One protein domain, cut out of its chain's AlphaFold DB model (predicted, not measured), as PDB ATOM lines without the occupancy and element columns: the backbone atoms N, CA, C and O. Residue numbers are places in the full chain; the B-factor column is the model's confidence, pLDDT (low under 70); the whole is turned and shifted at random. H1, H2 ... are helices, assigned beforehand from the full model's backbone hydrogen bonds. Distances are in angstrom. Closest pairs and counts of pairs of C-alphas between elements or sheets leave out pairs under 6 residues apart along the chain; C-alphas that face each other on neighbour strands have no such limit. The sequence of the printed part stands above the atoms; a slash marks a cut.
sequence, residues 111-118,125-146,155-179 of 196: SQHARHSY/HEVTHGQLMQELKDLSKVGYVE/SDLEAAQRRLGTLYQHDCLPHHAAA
ATOM      1  N   SER A 111       1.681 -34.866  30.958       70.00
ATOM      2  CA  SER A 111       1.986 -36.248  30.575       70.00
ATOM      3  C   SER A 111       0.899 -37.183  31.113       70.00
ATOM      4  O   SER A 111       0.290 -36.893  32.141       70.00
ATOM      5  N   GLN A 112       0.663 -38.329  30.459       66.31
ATOM      6  CA  GLN A 112      -0.337 -39.308  30.920       66.31
ATOM      7  C   GLN A 112      -0.165 -39.676  32.397       66.31
ATOM      8  O   GLN A 112      -1.145 -39.777  33.125       66.31
ATOM      9  N   HIS A 113       1.080 -39.818  32.848       64.81
ATOM     10  CA  HIS A 113       1.383 -40.120  34.239       64.81
ATOM     11  C   HIS A 113       0.954 -38.982  35.180       64.81
ATOM     12  O   HIS A 113       0.297 -39.232  36.183       64.81
ATOM     13  N   ALA A 114       1.215 -37.724  34.810       67.81
ATOM     14  CA  ALA A 114       0.807 -36.567  35.604       67.81
ATOM     15  C   ALA A 114      -0.725 -36.412  35.697       67.81
ATOM     16  O   ALA A 114      -1.226 -35.892  36.691       67.81
ATOM     17  N   ARG A 115      -1.486 -36.935  34.723       71.31
ATOM     18  CA  ARG A 115      -2.962 -36.959  34.778       71.31
ATOM     19  C   ARG A 115      -3.518 -37.848  35.895       71.31
ATOM     20  O   ARG A 115      -4.590 -37.560  36.419       71.31
ATOM     21  N   HIS A 116      -2.800 -38.909  36.268       66.12
ATOM     22  CA  HIS A 116      -3.214 -39.841  37.325       66.12
ATOM     23  C   HIS A 116      -2.646 -39.494  38.706       66.12
ATOM     24  O   HIS A 116      -3.190 -39.943  39.711       66.12
ATOM     25  N   SER A 117      -1.579 -38.696  38.763       67.88
ATOM     26  CA  SER A 117      -0.846 -38.418  40.004       67.88
ATOM     27  C   SER A 117      -1.299 -37.161  40.750       67.88
ATOM     28  O   SER A 117      -0.858 -36.957  41.875       67.88
ATOM     29  N   TYR A 118      -2.165 -36.325  40.162       63.94
ATOM     30  CA  TYR A 118      -2.569 -35.037  40.740       63.94
ATOM     31  C   TYR A 118      -3.983 -35.041  41.339       63.94
ATOM     32  O   TYR A 118      -4.968 -34.792  40.643       63.94
ATOM     33  N   HIS A 125      -0.249 -39.594  52.959       78.00
ATOM     34  CA  HIS A 125       1.067 -40.198  53.115       78.00
ATOM     35  C   HIS A 125       2.166 -39.142  52.966       78.00
ATOM     36  O   HIS A 125       1.937 -38.056  52.428       78.00
ATOM     37  N   GLU A 126       3.362 -39.470  53.446       80.38
ATOM     38  CA  GLU A 126       4.540 -38.626  53.270       80.38
ATOM     39  C   GLU A 126       4.916 -38.532  51.785       80.38
ATOM     40  O   GLU A 126       4.956 -39.538  51.074       80.38
ATOM     41  N   VAL A 127       5.166 -37.310  51.311       78.38
ATOM     42  CA  VAL A 127       5.556 -37.057  49.922       78.38
ATOM     43  C   VAL A 127       6.976 -37.569  49.715       78.38
ATOM     44  O   VAL A 127       7.916 -37.107  50.361       78.38
ATOM     45  N   THR A 128       7.147 -38.514  48.795       86.56
ATOM     46  CA  THR A 128       8.482 -39.004  48.438       86.56
ATOM     47  C   THR A 128       9.254 -37.936  47.663       86.56
ATOM     48  O   THR A 128       8.677 -37.150  46.909       86.56
ATOM     49  N   HIS A 129      10.585 -37.933  47.776       83.94
ATOM     50  CA  HIS A 129      11.426 -36.972  47.050       83.94
ATOM     51  C   HIS A 129      11.177 -36.995  45.530       83.94
ATOM     52  O   HIS A 129      11.128 -35.948  44.892       83.94
ATOM     53  N   GLY A 130      10.951 -38.180  44.951       82.81
ATOM     54  CA  GLY A 130      10.634 -38.322  43.528       82.81
ATOM     55  C   GLY A 130       9.301 -37.679  43.132       82.81
ATOM     56  O   GLY A 130       9.230 -37.035  42.087       82.81
ATOM     57  N   GLN A 131       8.268 -37.799  43.973       77.69
ATOM     58  CA  GLN A 131       6.983 -37.123  43.756       77.69
ATOM     59  C   GLN A 131       7.149 -35.604  43.822       77.69
ATOM     60  O   GLN A 131       6.705 -34.911  42.914       77.69
ATOM     61  N   LEU A 132       7.890 -35.100  44.815       80.81
ATOM     62  CA  LEU A 132       8.165 -33.669  44.943       80.81
ATOM     63  C   LEU A 132       8.899 -33.106  43.714       80.81
ATOM     64  O   LEU A 132       8.508 -32.076  43.172       80.81
ATOM     65  N   MET A 133       9.946 -33.785  43.237       82.19
ATOM     66  CA  MET A 133      10.686 -33.344  42.044       82.19
ATOM     67  C   MET A 133       9.818 -33.373  40.783       82.19
ATOM     68  O   MET A 133       9.946 -32.511  39.909       82.19
ATOM     69  N   GLN A 134       8.916 -34.350  40.681       83.81
ATOM     70  CA  GLN A 134       7.966 -34.426  39.580       83.81
ATOM     71  C   GLN A 134       6.957 -33.269  39.626       83.81
ATOM     72  O   GLN A 134       6.694 -32.654  38.591       83.81
ATOM     73  N   GLU A 135       6.448 -32.921  40.810       80.81
ATOM     74  CA  GLU A 135       5.549 -31.780  40.998       80.81
ATOM     75  C   GLU A 135       6.219 -30.456  40.612       80.81
ATOM     76  O   GLU A 135       5.655 -29.680  39.838       80.81
ATOM     77  N   LEU A 136       7.456 -30.228  41.062       83.94
ATOM     78  CA  LEU A 136       8.236 -29.035  40.709       83.94
ATOM     79  C   LEU A 136       8.499 -28.939  39.203       83.94
ATOM     80  O   LEU A 136       8.340 -27.873  38.602       83.94
ATOM     81  N   LYS A 137       8.824 -30.066  38.560       84.31
ATOM     82  CA  LYS A 137       8.967 -30.135  37.102       84.31
ATOM     83  C   LYS A 137       7.675 -29.732  36.396       84.31
ATOM     84  O   LYS A 137       7.730 -28.993  35.414       84.31
ATOM     85  N   ASP A 138       6.522 -30.182  36.873       85.19
ATOM     86  CA  ASP A 138       5.234 -29.820  36.278       85.19
ATOM     87  C   ASP A 138       4.864 -28.347  36.527       85.19
ATOM     88  O   ASP A 138       4.386 -27.677  35.611       85.19
ATOM     89  N   LEU A 139       5.199 -27.794  37.694       86.62
ATOM     90  CA  LEU A 139       5.074 -26.361  37.972       86.62
ATOM     91  C   LEU A 139       5.973 -25.514  37.057       86.62
ATOM     92  O   LEU A 139       5.551 -24.464  36.565       86.62
ATOM     93  N   SER A 140       7.191 -25.976  36.755       84.69
ATOM     94  CA  SER A 140       8.093 -25.268  35.835       84.69
ATOM     95  C   SER A 140       7.510 -25.135  34.424       84.69
ATOM     96  O   SER A 140       7.656 -24.092  33.785       84.69
ATOM     97  N   LYS A 141       6.748 -26.138  33.957       85.69
ATOM     98  CA  LYS A 141       6.094 -26.112  32.636       85.69
ATOM     99  C   LYS A 141       5.044 -25.010  32.526       85.69
ATOM    100  O   LYS A 141       4.810 -24.504  31.432       85.69
ATOM    101  N   VAL A 142       4.415 -24.637  33.641       85.12
ATOM    102  CA  VAL A 142       3.418 -23.553  33.698       85.12
ATOM    103  C   VAL A 142       4.026 -22.195  34.082       85.12
ATOM    104  O   VAL A 142       3.303 -21.209  34.281       85.12
ATOM    105  N   GLY A 143       5.360 -22.125  34.136       84.50
ATOM    106  CA  GLY A 143       6.124 -20.897  34.329       84.50
ATOM    107  C   GLY A 143       6.566 -20.628  35.765       84.50
ATOM    108  O   GLY A 143       6.873 -19.478  36.072       84.50
ATOM    109  N   TYR A 144       6.590 -21.639  36.641       84.25
ATOM    110  CA  TYR A 144       7.287 -21.525  37.924       84.25
ATOM    111  C   TYR A 144       8.802 -21.465  37.702       84.25
ATOM    112  O   TYR A 144       9.352 -22.238  36.916       84.25
ATOM    113  N   VAL A 145       9.478 -20.555  38.399       81.19
ATOM    114  CA  VAL A 145      10.933 -20.413  38.340       81.19
ATOM    115  C   VAL A 145      11.475 -20.514  39.755       81.19
ATOM    116  O   VAL A 145      11.237 -19.635  40.579       81.19
ATOM    117  N   GLU A 146      12.235 -21.574  40.023       72.00
ATOM    118  CA  GLU A 146      12.953 -21.718  41.285       72.00
ATOM    119  C   GLU A 146      13.999 -20.607  41.404       72.00
ATOM    120  O   GLU A 146      14.939 -20.509  40.611       72.00
ATOM    121  N   SER A 155       5.891 -16.146  45.890       69.31
ATOM    122  CA  SER A 155       4.535 -15.691  45.527       69.31
ATOM    123  C   SER A 155       4.050 -16.210  44.163       69.31
ATOM    124  O   SER A 155       2.850 -16.264  43.890       69.31
ATOM    125  N   ASP A 156       4.975 -16.612  43.295       79.56
ATOM    126  CA  ASP A 156       4.707 -17.210  41.991       79.56
ATOM    127  C   ASP A 156       4.353 -18.699  42.066       79.56
ATOM    128  O   ASP A 156       3.741 -19.207  41.125       79.56
ATOM    129  N   LEU A 157       4.639 -19.380  43.179       81.44
ATOM    130  CA  LEU A 157       4.281 -20.786  43.370       81.44
ATOM    131  C   LEU A 157       2.761 -20.988  43.371       81.44
ATOM    132  O   LEU A 157       2.242 -21.846  42.661       81.44
ATOM    133  N   GLU A 158       2.021 -20.139  44.085       81.94
ATOM    134  CA  GLU A 158       0.557 -20.218  44.147       81.94
ATOM    135  C   GLU A 158      -0.092 -19.856  42.796       81.94
ATOM    136  O   GLU A 158      -1.109 -20.420  42.380       81.94
ATOM    137  N   ALA A 159       0.513 -18.923  42.055       85.38
ATOM    138  CA  ALA A 159       0.091 -18.602  40.695       85.38
ATOM    139  C   ALA A 159       0.348 -19.768  39.724       85.38
ATOM    140  O   ALA A 159      -0.524 -20.085  38.912       85.38
ATOM    141  N   ALA A 160       1.507 -20.421  39.822       86.62
ATOM    142  CA  ALA A 160       1.843 -21.596  39.028       86.62
ATOM    143  C   ALA A 160       0.915 -22.774  39.348       86.62
ATOM    144  O   ALA A 160       0.358 -23.374  38.432       86.62
ATOM    145  N   GLN A 161       0.643 -23.038  40.626       85.38
ATOM    146  CA  GLN A 161      -0.272 -24.100  41.043       85.38
ATOM    147  C   GLN A 161      -1.685 -23.890  40.483       85.38
ATOM    148  O   GLN A 161      -2.294 -24.832  39.978       85.38
ATOM    149  N   ARG A 162      -2.193 -22.647  40.482       86.00
ATOM    150  CA  ARG A 162      -3.484 -22.326  39.847       86.00
ATOM    151  C   ARG A 162      -3.486 -22.616  38.348       86.00
ATOM    152  O   ARG A 162      -4.427 -23.234  37.858       86.00
ATOM    153  N   ARG A 163      -2.434 -22.216  37.624       88.06
ATOM    154  CA  ARG A 163      -2.301 -22.487  36.179       88.06
ATOM    155  C   ARG A 163      -2.225 -23.982  35.884       88.06
ATOM    156  O   ARG A 163      -2.884 -24.447  34.958       88.06
ATOM    157  N   LEU A 164      -1.468 -24.730  36.687       87.38
ATOM    158  CA  LEU A 164      -1.375 -26.183  36.574       87.38
ATOM    159  C   LEU A 164      -2.729 -26.853  36.839       87.38
ATOM    160  O   LEU A 164      -3.098 -27.779  36.126       87.38
ATOM    161  N   GLY A 165      -3.504 -26.337  37.797       85.88
ATOM    162  CA  GLY A 165      -4.879 -26.771  38.046       85.88
ATOM    163  C   GLY A 165      -5.809 -26.546  36.861       85.88
ATOM    164  O   GLY A 165      -6.532 -27.461  36.474       85.88
ATOM    165  N   THR A 166      -5.757 -25.371  36.233       86.25
ATOM    166  CA  THR A 166      -6.523 -25.106  35.004       86.25
ATOM    167  C   THR A 166      -6.124 -26.055  33.877       86.25
ATOM    168  O   THR A 166      -6.989 -26.606  33.201       86.25
ATOM    169  N   LEU A 167      -4.822 -26.294  33.704       85.31
ATOM    170  CA  LEU A 167      -4.321 -27.211  32.687       85.31
ATOM    171  C   LEU A 167      -4.772 -28.658  32.952       85.31
ATOM    172  O   LEU A 167      -5.205 -29.353  32.037       85.31
ATOM    173  N   TYR A 168      -4.759 -29.092  34.213       83.56
ATOM    174  CA  TYR A 168      -5.284 -30.393  34.621       83.56
ATOM    175  C   TYR A 168      -6.776 -30.538  34.305       83.56
ATOM    176  O   TYR A 168      -7.193 -31.547  33.733       83.56
ATOM    177  N   GLN A 169      -7.581 -29.524  34.639       83.25
ATOM    178  CA  GLN A 169      -9.013 -29.521  34.336       83.25
ATOM    179  C   GLN A 169      -9.276 -29.614  32.833       83.25
ATOM    180  O   GLN A 169     -10.192 -30.322  32.432       83.25
ATOM    181  N   HIS A 170      -8.465 -28.943  32.014       82.38
ATOM    182  CA  HIS A 170      -8.569 -28.996  30.560       82.38
ATOM    183  C   HIS A 170      -8.155 -30.362  29.987       82.38
ATOM    184  O   HIS A 170      -8.875 -30.938  29.178       82.38
ATOM    185  N   ASP A 171      -7.020 -30.913  30.420       78.94
ATOM    186  CA  ASP A 171      -6.448 -32.113  29.795       78.94
ATOM    187  C   ASP A 171      -7.066 -33.424  30.324       78.94
ATOM    188  O   ASP A 171      -7.125 -34.431  29.608       78.94
ATOM    189  N   CYS A 172      -7.531 -33.448  31.578       78.19
ATOM    190  CA  CYS A 172      -7.877 -34.693  32.275       78.19
ATOM    191  C   CYS A 172      -9.385 -34.880  32.456       78.19
ATOM    192  O   CYS A 172      -9.913 -35.943  32.132       78.19
ATOM    193  N   LEU A 173     -10.107 -33.863  32.938       75.00
ATOM    194  CA  LEU A 173     -11.531 -34.002  33.280       75.00
ATOM    195  C   LEU A 173     -12.472 -34.314  32.097       75.00
ATOM    196  O   LEU A 173     -13.389 -35.113  32.310       75.00
ATOM    197  N   PRO A 174     -12.272 -33.803  30.861       66.62
ATOM    198  CA  PRO A 174     -13.174 -34.107  29.744       66.62
ATOM    199  C   PRO A 174     -13.206 -35.603  29.408       66.62
ATOM    200  O   PRO A 174     -14.242 -36.144  29.024       66.62
ATOM    201  N   HIS A 175     -12.086 -36.296  29.620       58.44
ATOM    202  CA  HIS A 175     -11.953 -37.727  29.362       58.44
ATOM    203  C   HIS A 175     -12.587 -38.591  30.467       58.44
ATOM    204  O   HIS A 175     -13.066 -39.690  30.186       58.44
ATOM    205  N   HIS A 176     -12.646 -38.102  31.711       54.72
ATOM    206  CA  HIS A 176     -13.262 -38.828  32.830       54.72
ATOM    207  C   HIS A 176     -14.799 -38.796  32.792       54.72
ATOM    208  O   HIS A 176     -15.437 -39.789  33.146       54.72
ATOM    209  N   ALA A 177     -15.394 -37.699  32.307       54.56
ATOM    210  CA  ALA A 177     -16.841 -37.604  32.100       54.56
ATOM    211  C   ALA A 177     -17.321 -38.493  30.935       54.56
ATOM    212  O   ALA A 177     -18.352 -39.152  31.039       54.56
ATOM    213  N   ALA A 178     -16.543 -38.590  29.851       52.06
ATOM    214  CA  ALA A 178     -16.864 -39.477  28.729       52.06
ATOM    215  C   ALA A 178     -16.723 -40.971  29.085       52.06
ATOM    216  O   ALA A 178     -17.489 -41.796  28.592       52.06
ATOM    217  N   ALA A 179     -15.789 -41.330  29.975       52.16
ATOM    218  CA  ALA A 179     -15.617 -42.709  30.443       52.16
ATOM    219  C   ALA A 179     -16.748 -43.185  31.376       52.16
ATOM    220  O   ALA A 179     -17.052 -44.374  31.415       52.16
TER     221      ALA A 179
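This is residues 111 to 118, 125 to 146 and 155 to 179 of the 196 residues of an uncharacterized protein of Paraburkholderia bannensis (UniProt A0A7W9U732). Long H3 and H2 make a corner, and short H1 sits in the angle between them. H4 follows H3, and its residues 174 to 179 stick out. The 55 printed residues include four named helices, H1 to H4 in order, all helix; the whole is only just compact, close to loose (radius of gyration of the C-alphas 12.1 A), spanning 37 by 24 by 18 A.

H3, residues 155 to 171, touches H2, residues 129 to 141, about perpendicular at 85 degrees, with 157 to 164 and 138 to 140 alone; the closest C-alphas, of Leu 139 and Ala 160, are 5.9 A apart. H1, residues 112 to 117, is close to H3 but not clearly touching: the closest C-alphas, of Arg 115 and Tyr 168, are 7.0 A apart. H1 and H2 are near each other. H3 and H4, residues 173 to 179, meet only through their tight link. Every O i to N i+4 pair is within hydrogen-bond range in H2 and H4, 12 of 13 in H3, 1 of 2 in H1.

H3 measures 25.3 A, H2 18.8 A. C-alpha 112 is at (-0.337, -39.308, 30.920), C-alpha 179 at (-15.617, -42.709, 30.443).

Cuts separate C-alphas 118 and 125, 13.9 A, and 146 and 155, 11.2 A. Residues 174 to 179 are among those under pLDDT 70.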